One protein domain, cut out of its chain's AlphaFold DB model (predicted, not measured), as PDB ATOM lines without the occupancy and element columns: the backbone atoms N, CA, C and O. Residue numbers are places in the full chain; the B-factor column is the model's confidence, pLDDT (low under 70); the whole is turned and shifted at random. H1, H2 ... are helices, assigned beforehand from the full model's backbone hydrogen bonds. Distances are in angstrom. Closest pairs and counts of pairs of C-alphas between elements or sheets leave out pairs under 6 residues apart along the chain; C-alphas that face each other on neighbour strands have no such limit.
ATOM      1  N   THR A 157     -31.812 -10.720 -21.091       90.31
ATOM      2  CA  THR A 157     -30.750 -11.230 -21.961       90.31
ATOM      3  C   THR A 157     -29.462 -11.485 -21.174       90.31
ATOM      4  O   THR A 157     -28.654 -10.569 -20.994       90.31
ATOM      5  N   PRO A 158     -29.177 -12.742 -20.774       95.62
ATOM      6  CA  PRO A 158     -27.951 -13.074 -20.043       95.62
ATOM      7  C   PRO A 158     -26.679 -12.827 -20.863       95.62
ATOM      8  O   PRO A 158     -25.601 -12.691 -20.295       95.62
ATOM      9  N   ALA A 159     -26.781 -12.728 -22.193       97.88
ATOM     10  CA  ALA A 159     -25.632 -12.491 -23.060       97.88
ATOM     11  C   ALA A 159     -24.942 -11.141 -22.785       97.88
ATOM     12  O   ALA A 159     -23.717 -11.065 -22.877       97.88
ATOM     13  N   VAL A 160     -25.697 -10.104 -22.396       98.19
ATOM     14  CA  VAL A 160     -25.109  -8.824 -21.972       98.19
ATOM     15  C   VAL A 160     -24.338  -9.005 -20.672       98.19
ATOM     16  O   VAL A 160     -23.173  -8.625 -20.607       98.19
ATOM     17  N   MET A 161     -24.949  -9.636 -19.663       98.31
ATOM     18  CA  MET A 161     -24.281  -9.918 -18.388       98.31
ATOM     19  C   MET A 161     -22.991 -10.720 -18.599       98.31
ATOM     20  O   MET A 161     -21.940 -10.367 -18.067       98.31
ATOM     21  N   LYS A 162     -23.047 -11.758 -19.438       98.12
ATOM     22  CA  LYS A 162     -21.885 -12.571 -19.791       98.12
ATOM     23  C   LYS A 162     -20.770 -11.741 -20.418       98.12
ATOM     24  O   LYS A 162     -19.643 -11.781 -19.934       98.12
ATOM     25  N   PHE A 163     -21.093 -10.956 -21.444       98.44
ATOM     26  CA  PHE A 163     -20.120 -10.088 -22.100       98.44
ATOM     27  C   PHE A 163     -19.480  -9.102 -21.115       98.44
ATOM     28  O   PHE A 163     -18.267  -8.928 -21.122       98.44
ATOM     29  N   LEU A 164     -20.271  -8.483 -20.236       98.19
ATOM     30  CA  LEU A 164     -19.769  -7.548 -19.228       98.19
ATOM     31  C   LEU A 164     -18.751  -8.204 -18.280       98.19
ATOM     32  O   LEU A 164     -17.697  -7.619 -18.021       98.19
ATOM     33  N   ILE A 165     -19.022  -9.425 -17.813       97.44
ATOM     34  CA  ILE A 165     -18.082 -10.187 -16.978       97.44
ATOM     35  C   ILE A 165     -16.818 -10.564 -17.766       97.44
ATOM     36  O   ILE A 165     -15.709 -10.406 -17.259       97.44
ATOM     37  N   GLU A 166     -16.943 -10.951 -19.040       97.25
ATOM     38  CA  GLU A 166     -15.794 -11.188 -19.931       97.25
ATOM     39  C   GLU A 166     -14.933  -9.926 -20.148       97.25
ATOM     40  O   GLU A 166     -13.730 -10.034 -20.383       97.25
ATOM     41  N   GLN A 167     -15.517  -8.726 -20.029       97.81
ATOM     42  CA  GLN A 167     -14.789  -7.448 -20.047       97.81
ATOM     43  C   GLN A 167     -14.174  -7.062 -18.681       97.81
ATOM     44  O   GLN A 167     -13.598  -5.980 -18.545       97.81
ATOM     45  N   GLY A 168     -14.255  -7.931 -17.668       95.81
ATOM     46  CA  GLY A 168     -13.601  -7.753 -16.367       95.81
ATOM     47  C   GLY A 168     -14.451  -7.070 -15.291       95.81
ATOM     48  O   GLY A 168     -13.893  -6.555 -14.316       95.81
ATOM     49  N   LEU A 169     -15.776  -7.030 -15.458       96.88
ATOM     50  CA  LEU A 169     -16.703  -6.810 -14.342       96.88
ATOM     51  C   LEU A 169     -16.853  -8.102 -13.527       96.88
ATOM     52  O   LEU A 169     -16.630  -9.200 -14.028       96.88
ATOM     53  N   THR A 170     -17.216  -7.970 -12.258       94.25
ATOM     54  CA  THR A 170     -17.316  -9.088 -11.309       94.25
ATOM     55  C   THR A 170     -18.713  -9.699 -11.244       94.25
ATOM     56  O   THR A 170     -18.844 -10.861 -10.875       94.25
ATOM     57  N   GLY A 171     -19.762  -8.929 -11.559       94.06
ATOM     58  CA  GLY A 171     -21.153  -9.336 -11.317       94.06
ATOM     59  C   GLY A 171     -21.572  -9.255  -9.841       94.06
ATOM     60  O   GLY A 171     -22.691  -9.636  -9.501       94.06
ATOM     61  N   LEU A 172     -20.690  -8.747  -8.975       94.50
ATOM     62  CA  LEU A 172     -20.877  -8.565  -7.531       94.50
ATOM     63  C   LEU A 172     -20.742  -7.094  -7.116       94.50
ATOM     64  O   LEU A 172     -20.527  -6.797  -5.942       94.50
ATOM     65  N   GLU A 173     -20.817  -6.169  -8.077       95.00
ATOM     66  CA  GLU A 173     -20.776  -4.737  -7.795       95.00
ATOM     67  C   GLU A 173     -21.894  -4.346  -6.822       95.00
ATOM     68  O   GLU A 173     -22.964  -4.949  -6.823       95.00
ATOM     69  N   LEU A 174     -21.626  -3.355  -5.973       96.12
ATOM     70  CA  LEU A 174     -22.610  -2.832  -5.035       96.12
ATOM     71  C   LEU A 174     -23.075  -1.451  -5.490       96.12
ATOM     72  O   LEU A 174     -22.239  -0.603  -5.815       96.12
ATOM     73  N   ASP A 175     -24.389  -1.230  -5.476       95.94
ATOM     74  CA  ASP A 175     -24.978   0.107  -5.601       95.94
ATOM     75  C   ASP A 175     -24.862   0.891  -4.274       95.94
ATOM     76  O   ASP A 175     -24.281   0.416  -3.290       95.94
ATOM     77  N   GLU A 176     -25.414   2.107  -4.216       96.62
ATOM     78  CA  GLU A 176     -25.355   2.937  -3.002       96.62
ATOM     79  C   GLU A 176     -26.082   2.325  -1.791       96.62
ATOM     80  O   GLU A 176     -25.794   2.688  -0.649       96.62
ATOM     81  N   PHE A 177     -27.002   1.386  -2.030       94.62
ATOM     82  CA  PHE A 177     -27.790   0.694  -1.013       94.62
ATOM     83  C   PHE A 177     -27.193  -0.667  -0.631       94.62
ATOM     84  O   PHE A 177     -27.754  -1.377   0.209       94.62
ATOM     85  N   GLY A 178     -26.057  -1.054  -1.218       94.50
ATOM     86  CA  GLY A 178     -25.458  -2.370  -1.007       94.50
ATOM     87  C   GLY A 178     -26.236  -3.500  -1.687       94.50
ATOM     88  O   GLY A 178     -26.189  -4.652  -1.239       94.50
ATOM     89  N   HIS A 179     -26.992  -3.205  -2.744       95.19
ATOM     90  CA  HIS A 179     -27.565  -4.238  -3.592       95.19
ATOM     91  C   HIS A 179     -26.530  -4.777  -4.570       95.19
ATOM     92  O   HIS A 179     -25.678  -4.043  -5.043       95.19
ATOM     93  N   THR A 180     -26.639  -6.063  -4.891       96.31
ATOM     94  CA  THR A 180     -25.860  -6.729  -5.943       96.31
ATOM     95  C   THR A 180     -26.704  -6.875  -7.211       96.31
ATOM     96  O   THR A 180     -27.923  -7.021  -7.071       96.31
ATOM     97  N   PRO A 181     -26.109  -7.039  -8.408       97.50
ATOM     98  CA  PRO A 181     -26.832  -7.396  -9.629       97.50
ATOM     99  C   PRO A 181     -27.764  -8.610  -9.479       97.50
ATOM    100  O   PRO A 181     -28.826  -8.648 -10.091       97.50
ATOM    101  N   LEU A 182     -27.433  -9.581  -8.617       97.94
ATOM    102  CA  LEU A 182     -28.321 -10.717  -8.339       97.94
ATOM    103  C   LEU A 182     -29.678 -10.283  -7.753       97.94
ATOM    104  O   LEU A 182     -30.701 -10.855  -8.120       97.94
ATOM    105  N   LYS A 183     -29.709  -9.257  -6.890       97.38
ATOM    106  CA  LYS A 183     -30.955  -8.729  -6.310       97.38
ATOM    107  C   LYS A 183     -31.824  -8.081  -7.383       97.38
ATOM    108  O   LYS A 183     -33.023  -8.326  -7.406       97.38
ATOM    109  N   ASP A 184     -31.218  -7.327  -8.302       97.31
ATOM    110  CA  ASP A 184     -31.935  -6.760  -9.447       97.31
ATOM    111  C   ASP A 184     -32.499  -7.857 -10.358       97.31
ATOM    112  O   ASP A 184     -33.665  -7.801 -10.738       97.31
ATOM    113  N   ALA A 185     -31.709  -8.890 -10.673       97.94
ATOM    114  CA  ALA A 185     -32.180 -10.006 -11.494       97.94
ATOM    115  C   ALA A 185     -33.374 -10.726 -10.850       97.94
ATOM    116  O   ALA A 185     -34.328 -11.082 -11.539       97.94
ATOM    117  N   VAL A 186     -33.347 -10.898  -9.529       97.69
ATOM    118  CA  VAL A 186     -34.443 -11.500  -8.764       97.69
ATOM    119  C   VAL A 186     -35.684 -10.598  -8.724       97.69
ATOM    120  O   VAL A 186     -36.784 -11.082  -8.979       97.69
ATOM    121  N   ALA A 187     -35.518  -9.293  -8.489       95.94
ATOM    122  CA  ALA A 187     -36.617  -8.324  -8.448       95.94
ATOM    123  C   ALA A 187     -37.315  -8.121  -9.805       95.94
ATOM    124  O   ALA A 187     -38.449  -7.653  -9.859       95.94
ATOM    125  N   PHE A 188     -36.645  -8.467 -10.906       95.62
ATOM    126  CA  PHE A 188     -37.186  -8.392 -12.264       95.62
ATOM    127  C   PHE A 188     -37.541  -9.774 -12.851       95.62
ATOM    128  O   PHE A 188     -37.804  -9.873 -14.050       95.62
ATOM    129  N   ASP A 189     -37.540 -10.840 -12.038       96.56
ATOM    130  CA  ASP A 189     -37.824 -12.223 -12.458       96.56
ATOM    131  C   ASP A 189     -36.949 -12.711 -13.640       96.56
ATOM    132  O   ASP A 189     -37.386 -13.433 -14.541       96.56
ATOM    133  N   ARG A 190     -35.667 -12.329 -13.662       97.06
ATOM    134  CA  ARG A 190     -34.720 -12.668 -14.738       97.06
ATOM    135  C   ARG A 190     -34.062 -14.021 -14.504       97.06
ATOM    136  O   ARG A 190     -32.864 -14.116 -14.255       97.06
ATOM    137  N   ASP A 191     -34.863 -15.080 -14.631       95.38
ATOM    138  CA  ASP A 191     -34.487 -16.487 -14.413       95.38
ATOM    139  C   ASP A 191     -33.093 -16.857 -14.950       95.38
ATOM    140  O   ASP A 191     -32.264 -17.366 -14.196       95.38
ATOM    141  N   ALA A 192     -32.830 -16.589 -16.230       96.50
ATOM    142  CA  ALA A 192     -31.577 -16.958 -16.889       96.50
ATOM    143  C   ALA A 192     -30.367 -16.139 -16.405       96.50
ATOM    144  O   ALA A 192     -29.239 -16.630 -16.419       96.50
ATOM    145  N   VAL A 193     -30.583 -14.891 -15.977       97.69
ATOM    146  CA  VAL A 193     -29.510 -14.050 -15.431       97.69
ATOM    147  C   VAL A 193     -29.183 -14.465 -13.999       97.69
ATOM    148  O   VAL A 193     -28.011 -14.496 -13.636       97.69
ATOM    149  N   VAL A 194     -30.200 -14.842 -13.214       97.69
ATOM    150  CA  VAL A 194     -30.022 -15.430 -11.878       97.69
ATOM    151  C   VAL A 194     -29.154 -16.682 -11.955       97.69
ATOM    152  O   VAL A 194     -28.166 -16.755 -11.230       97.69
ATOM    153  N   ASP A 195     -29.468 -17.623 -12.855       95.88
ATOM    154  CA  ASP A 195     -28.668 -18.849 -13.024       95.88
ATOM    155  C   ASP A 195     -27.207 -18.512 -13.328       95.88
ATOM    156  O   ASP A 195     -26.303 -18.950 -12.617       95.88
ATOM    157  N   TYR A 196     -26.983 -17.643 -14.317       96.62
ATOM    158  CA  TYR A 196     -25.639 -17.245 -14.716       96.62
ATOM    159  C   TYR A 196     -24.852 -16.581 -13.576       96.62
ATOM    160  O   TYR A 196     -23.709 -16.954 -13.326       96.62
ATOM    161  N   LEU A 197     -25.448 -15.615 -12.864       96.81
ATOM    162  CA  LEU A 197     -24.790 -14.917 -11.754       96.81
ATOM    163  C   LEU A 197     -24.464 -15.861 -10.594       96.81
ATOM    164  O   LEU A 197     -23.376 -15.782 -10.033       96.81
ATOM    165  N   VAL A 198     -25.378 -16.767 -10.245       95.56
ATOM    166  CA  VAL A 198     -25.172 -17.760  -9.179       95.56
ATOM    167  C   VAL A 198     -24.035 -18.724  -9.534       95.56
ATOM    168  O   VAL A 198     -23.239 -19.075  -8.656       95.56
ATOM    169  N   GLU A 199     -23.924 -19.115 -10.806       93.69
ATOM    170  CA  GLU A 199     -22.821 -19.931 -11.329       93.69
ATOM    171  C   GLU A 199     -21.464 -19.221 -11.252       93.69
ATOM    172  O   GLU A 199     -20.458 -19.893 -11.035       93.69
ATOM    173  N   GLN A 200     -21.422 -17.888 -11.372       93.56
ATOM    174  CA  GLN A 200     -20.170 -17.122 -11.265       93.56
ATOM    175  C   GLN A 200     -19.648 -16.995  -9.823       93.56
ATOM    176  O   GLN A 200     -18.519 -16.552  -9.615       93.56
ATOM    177  N   ILE A 201     -20.443 -17.352  -8.811       91.69
ATOM    178  CA  ILE A 201     -20.011 -17.292  -7.412       91.69
ATOM    179  C   ILE A 201     -19.369 -18.626  -7.032       91.69
ATOM    180  O   ILE A 201     -20.073 -19.586  -6.707       91.69
ATOM    181  N   ASP A 202     -18.037 -18.684  -7.043       87.50
ATOM    182  CA  ASP A 202     -17.268 -19.902  -6.742       87.50
ATOM    183  C   ASP A 202     -17.484 -20.405  -5.307       87.50
ATOM    184  O   ASP A 202     -17.645 -21.604  -5.060       87.50
ATOM    185  N   SER A 203     -17.503 -19.485  -4.339       88.00
ATOM    186  CA  SER A 203     -17.673 -19.832  -2.930       88.00
ATOM    187  C   SER A 203     -19.126 -20.192  -2.630       88.00
ATOM    188  O   SER A 203     -20.026 -19.358  -2.728       88.00
ATOM    189  N   VAL A 204     -19.348 -21.428  -2.174       81.69
ATOM    190  CA  VAL A 204     -20.666 -21.898  -1.716       81.69
ATOM    191  C   VAL A 204     -21.230 -20.989  -0.620       81.69
ATOM    192  O   VAL A 204     -22.421 -20.688  -0.625       81.69
ATOM    193  N   GLU A 205     -20.386 -20.513   0.297       81.00
ATOM    194  CA  GLU A 205     -20.803 -19.616   1.378       81.00
ATOM    195  C   GLU A 205     -21.299 -18.274   0.835       81.00
ATOM    196  O   GLU A 205     -22.410 -17.855   1.164       81.00
ATOM    197  N   GLN A 206     -20.516 -17.635  -0.040       85.44
ATOM    198  CA  GLN A 206     -20.896 -16.362  -0.659       85.44
ATOM    199  C   GLN A 206     -22.157 -16.510  -1.509       85.44
ATOM    200  O   GLN A 206     -23.035 -15.654  -1.453       85.44
ATOM    201  N   ARG A 207     -22.285 -17.624  -2.239       90.19
ATOM    202  CA  ARG A 207     -23.459 -17.922  -3.061       90.19
ATOM    203  C   ARG A 207     -24.722 -17.978  -2.213       90.19
ATOM    204  O   ARG A 207     -25.710 -17.336  -2.538       90.19
ATOM    205  N   LEU A 208     -24.689 -18.713  -1.105       85.62
ATOM    206  CA  LEU A 208     -25.837 -18.838  -0.210       85.62
ATOM    207  C   LEU A 208     -26.159 -17.525   0.523       85.62
ATOM    208  O   LEU A 208     -27.325 -17.244   0.781       85.62
ATOM    209  N   LEU A 209     -25.158 -16.710   0.868       86.19
ATOM    210  CA  LEU A 209     -25.400 -15.367   1.409       86.19
ATOM    211  C   LEU A 209     -26.105 -14.479   0.377       86.19
ATOM    212  O   LEU A 209     -27.118 -13.865   0.699       86.19
ATOM    213  N   ALA A 210     -25.628 -14.485  -0.869       91.31
ATOM    214  CA  ALA A 210     -26.232 -13.729  -1.959       91.31
ATOM    215  C   ALA A 210     -27.670 -14.192  -2.259       91.31
ATOM    216  O   ALA A 210     -28.552 -13.360  -2.455       91.31
ATOM    217  N   LEU A 211     -27.928 -15.505  -2.236       93.38
ATOM    218  CA  LEU A 211     -29.263 -16.086  -2.414       93.38
ATOM    219  C   LEU A 211     -30.231 -15.682  -1.293       93.38
ATOM    220  O   LEU A 211     -31.356 -15.283  -1.578       93.38
ATOM    221  N   ASP A 212     -29.802 -15.744  -0.031       89.12
ATOM    222  CA  ASP A 212     -30.610 -15.313   1.116       89.12
ATOM    223  C   ASP A 212     -30.957 -13.828   1.069       89.12
ATOM    224  O   ASP A 212     -32.066 -13.432   1.422       89.12
ATOM    225  N   ASP A 213     -29.993 -13.003   0.672       90.56
ATOM    226  CA  ASP A 213     -30.185 -11.564   0.565       90.56
ATOM    227  C   ASP A 213     -31.036 -11.187  -0.648       90.56
ATOM    228  O   ASP A 213     -31.721 -10.166  -0.607       90.56
ATOM    229  N   ALA A 214     -31.018 -11.995  -1.710       95.38
ATOM    230  CA  ALA A 214     -31.860 -11.802  -2.881       95.38
ATOM    231  C   ALA A 214     -33.285 -12.333  -2.684       95.38
ATOM    232  O   ALA A 214     -34.209 -11.735  -3.221       95.38
ATOM    233  N   LEU A 215     -33.489 -13.387  -1.883       94.12
ATOM    234  CA  LEU A 215     -34.806 -14.003  -1.671       94.12
ATOM    235  C   LEU A 215     -35.865 -13.012  -1.176       94.12
ATOM    236  O   LEU A 215     -37.013 -13.095  -1.599       94.12
ATOM    237  N   TYR A 216     -35.469 -12.051  -0.339       90.00
ATOM    238  CA  TYR A 216     -36.352 -10.982   0.132       90.00
ATOM    239  C   TYR A 216     -36.939 -10.133  -1.012       90.00
ATOM    240  O   TYR A 216     -38.031  -9.599  -0.886       90.00
ATOM    241  N   TYR A 217     -36.230 -10.019  -2.138       93.19
ATOM    242  CA  TYR A 217     -36.629  -9.213  -3.293       93.19
ATOM    243  C   TYR A 217     -37.305 -10.038  -4.393       93.19
ATOM    244  O   TYR A 217     -37.484  -9.534  -5.501       93.19
ATOM    245  N   ALA A 218     -37.634 -11.310  -4.145       95.19
ATOM    246  CA  ALA A 218     -38.301 -12.136  -5.141       95.19
ATOM    247  C   ALA A 218     -39.630 -11.492  -5.564       95.19
ATOM    248  O   ALA A 218     -40.493 -11.236  -4.732       95.19
ATOM    249  N   ALA A 219     -39.796 -11.245  -6.865       91.81
ATOM    250  CA  ALA A 219     -41.013 -10.635  -7.399       91.81
ATOM    251  C   ALA A 219     -42.158 -11.645  -7.582       91.81
ATOM    252  O   ALA A 219     -43.320 -11.253  -7.682       91.81
ATOM    253  N   SER A 220     -41.842 -12.945  -7.612       93.50
ATOM    254  CA  SER A 220     -42.820 -14.007  -7.832       93.50
ATOM    255  C   SER A 220     -42.566 -15.259  -6.977       93.50
ATOM    256  O   SER A 220     -41.411 -15.590  -6.681       93.50
ATOM    257  N   PRO A 221     -43.622 -16.046  -6.672       91.06
ATOM    258  CA  PRO A 221     -43.492 -17.363  -6.041       91.06
ATOM    259  C   PRO A 221     -42.558 -18.309  -6.798       91.06
ATOM    260  O   PRO A 221     -41.834 -19.097  -6.192       91.06
ATOM    261  N   LYS A 222     -42.545 -18.219  -8.135       92.06
ATOM    262  CA  LYS A 222     -41.667 -19.023  -8.992       92.06
ATOM    263  C   LYS A 222     -40.195 -18.706  -8.718       92.06
ATOM    264  O   LYS A 222     -39.402 -19.632  -8.538       92.06
ATOM    265  N   MET A 223     -39.832 -17.424  -8.670       95.19
ATOM    266  CA  MET A 223     -38.460 -17.003  -8.386       95.19
ATOM    267  C   MET A 223     -38.057 -17.329  -6.947       95.19
ATOM    268  O   MET A 223     -36.980 -17.877  -6.724       95.19
ATOM    269  N   ALA A 224     -38.942 -17.093  -5.976       94.12
ATOM    270  CA  ALA A 224     -38.706 -17.477  -4.587       94.12
ATOM    271  C   ALA A 224     -38.429 -18.987  -4.450       94.12
ATOM    272  O   ALA A 224     -37.434 -19.390  -3.842       94.12
ATOM    273  N   PHE A 225     -39.250 -19.830  -5.087       89.06
ATOM    274  CA  PHE A 225     -39.062 -21.283  -5.111       89.06
ATOM    275  C   PHE A 225     -37.729 -21.691  -5.746       89.06
ATOM    276  O   PHE A 225     -37.015 -22.540  -5.213       89.06
ATOM    277  N   LYS A 226     -37.352 -21.050  -6.858       92.06
ATOM    278  CA  LYS A 226     -36.054 -21.260  -7.506       92.06
ATOM    279  C   LYS A 226     -34.890 -20.958  -6.563       92.06
ATOM    280  O   LYS A 226     -34.006 -21.796  -6.411       92.06
ATOM    281  N   LEU A 227     -34.894 -19.800  -5.907       93.75
ATOM    282  CA  LEU A 227     -33.832 -19.410  -4.977       93.75
ATOM    283  C   LEU A 227     -33.735 -20.379  -3.791       93.75
ATOM    284  O   LEU A 227     -32.631 -20.770  -3.412       93.75
ATOM    285  N   MET A 228     -34.869 -20.833  -3.250       88.12
ATOM    286  CA  MET A 228     -34.888 -21.846  -2.187       88.12
ATOM    287  C   MET A 228     -34.317 -23.190  -2.654       88.12
ATOM    288  O   MET A 228     -33.523 -23.790  -1.933       88.12
ATOM    289  N   ASN A 229     -34.606 -23.624  -3.888       84.31
ATOM    290  CA  ASN A 229     -33.980 -24.819  -4.472       84.31
ATOM    291  C   ASN A 229     -32.466 -24.662  -4.677       84.31
ATOM    292  O   ASN A 229     -31.724 -25.639  -4.596       84.31
ATOM    293  N   LEU A 230     -31.991 -23.435  -4.900       86.31
ATOM    294  CA  LEU A 230     -30.561 -23.114  -4.931       86.31
ATOM    295  C   LEU A 230     -29.937 -23.044  -3.519       86.31
ATOM    296  O   LEU A 230     -28.710 -23.026  -3.376       86.31
ATOM    297  N   GLY A 231     -30.760 -23.084  -2.468       81.44
ATOM    298  CA  GLY A 231     -30.354 -23.137  -1.066       81.44
ATOM    299  C   GLY A 231     -30.587 -21.851  -0.276       81.44
ATOM    300  O   GLY A 231     -30.046 -21.743   0.824       81.44
ATOM    301  N   ALA A 232     -31.348 -20.889  -0.810       87.50
ATOM    302  CA  ALA A 232     -31.767 -19.717  -0.047       87.50
ATOM    303  C   ALA A 232     -32.592 -20.135   1.178       87.50
ATOM    304  O   ALA A 232     -33.439 -21.024   1.096       87.50
ATOM    305  N   ASN A 233     -32.378 -19.468   2.308       78.88
ATOM    306  CA  ASN A 233     -33.100 -19.719   3.545       78.88
ATOM    307  C   ASN A 233     -34.559 -19.227   3.451       78.88
ATOM    308  O   ASN A 233     -34.772 -18.011   3.420       78.88
ATOM    309  N   PRO A 234     -35.569 -20.115   3.536       81.38
ATOM    310  CA  PRO A 234     -36.985 -19.736   3.486       81.38
ATOM    311  C   PRO A 234     -37.412 -18.729   4.569       81.38
ATOM    312  O   PRO A 234     -38.461 -18.101   4.455       81.38
ATOM    313  N   MET A 235     -36.612 -18.547   5.629       77.12
ATOM    314  CA  MET A 235     -36.862 -17.552   6.684       77.12
ATOM    315  C   MET A 235     -36.639 -16.109   6.228       77.12
ATOM    316  O   MET A 235     -36.973 -15.187   6.966       77.12
ATOM    317  N   ARG A 236     -36.058 -15.902   5.041       83.19
ATOM    318  CA  ARG A 236     -35.862 -14.572   4.447       83.19
ATOM    319  C   ARG A 236     -37.054 -14.117   3.605       83.19
ATOM    320  O   ARG A 236     -37.068 -12.958   3.204       83.19
ATOM    321  N   LEU A 237     -38.028 -14.997   3.352       85.31
ATOM    322  CA  LEU A 237     -39.286 -14.613   2.717       85.31
ATOM    323  C   LEU A 237     -40.022 -13.609   3.608       85.31
ATOM    324  O   LEU A 237     -40.188 -13.851   4.806       85.31
TER     325      LEU A 237
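What this domain is: This is residues 157 to 237 of the 477 residues of an uncharacterized protein of Armatimonadetes bacterium Cent15-Ar3 (UniProt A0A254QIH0). Two helical hairpins, H2 with H3 and H4 with H5, pack together through H2 and H4, and H1 packs on H3 at the side away from H4 and H5. The 81 printed residues include five named helices, H1 to H5 in order, and no named strand. The domain is all helix and compact, with a radius of gyration of the C-alphas of 11.8 A and spans of 36 by 24 by 24 A.

How they stand to each other: H1, residues 158 to 166, touches H3, residues 191 to 199, at a shallow tilt of 26 degrees; their closest C-alphas, Pro 158 and Val 193, are 5.0 A apart. H2, residues 181 to 187, forms a hairpin with H3; their closest C-alphas, Ala 185 and Val 194, are 5.9 A apart. H4, residues 204 to 215, touches H2 with residues 210 to 215 alone; their closest C-alphas, Lys 183 and Ala 214, are 4.7 A apart. H5, residues 221 to 229, forms a hairpin with H4; their closest C-alphas, Leu 215 and Ala 224, are 6.0 A apart. In H1 to H5 every O i to N i+4 pair is within hydrogen-bond range.

Where its parts are: H1 begins at C-alpha 158 (-27.951, -13.074, -20.043). H4 is 16.2 A long. H5 ends at C-alpha 229 (-33.980, -24.819, -4.472).

The domain as a whole: The H1 to H2 link is long, the others tight. The printed part has no cut, and no printed residue is under 70 in pLDDT.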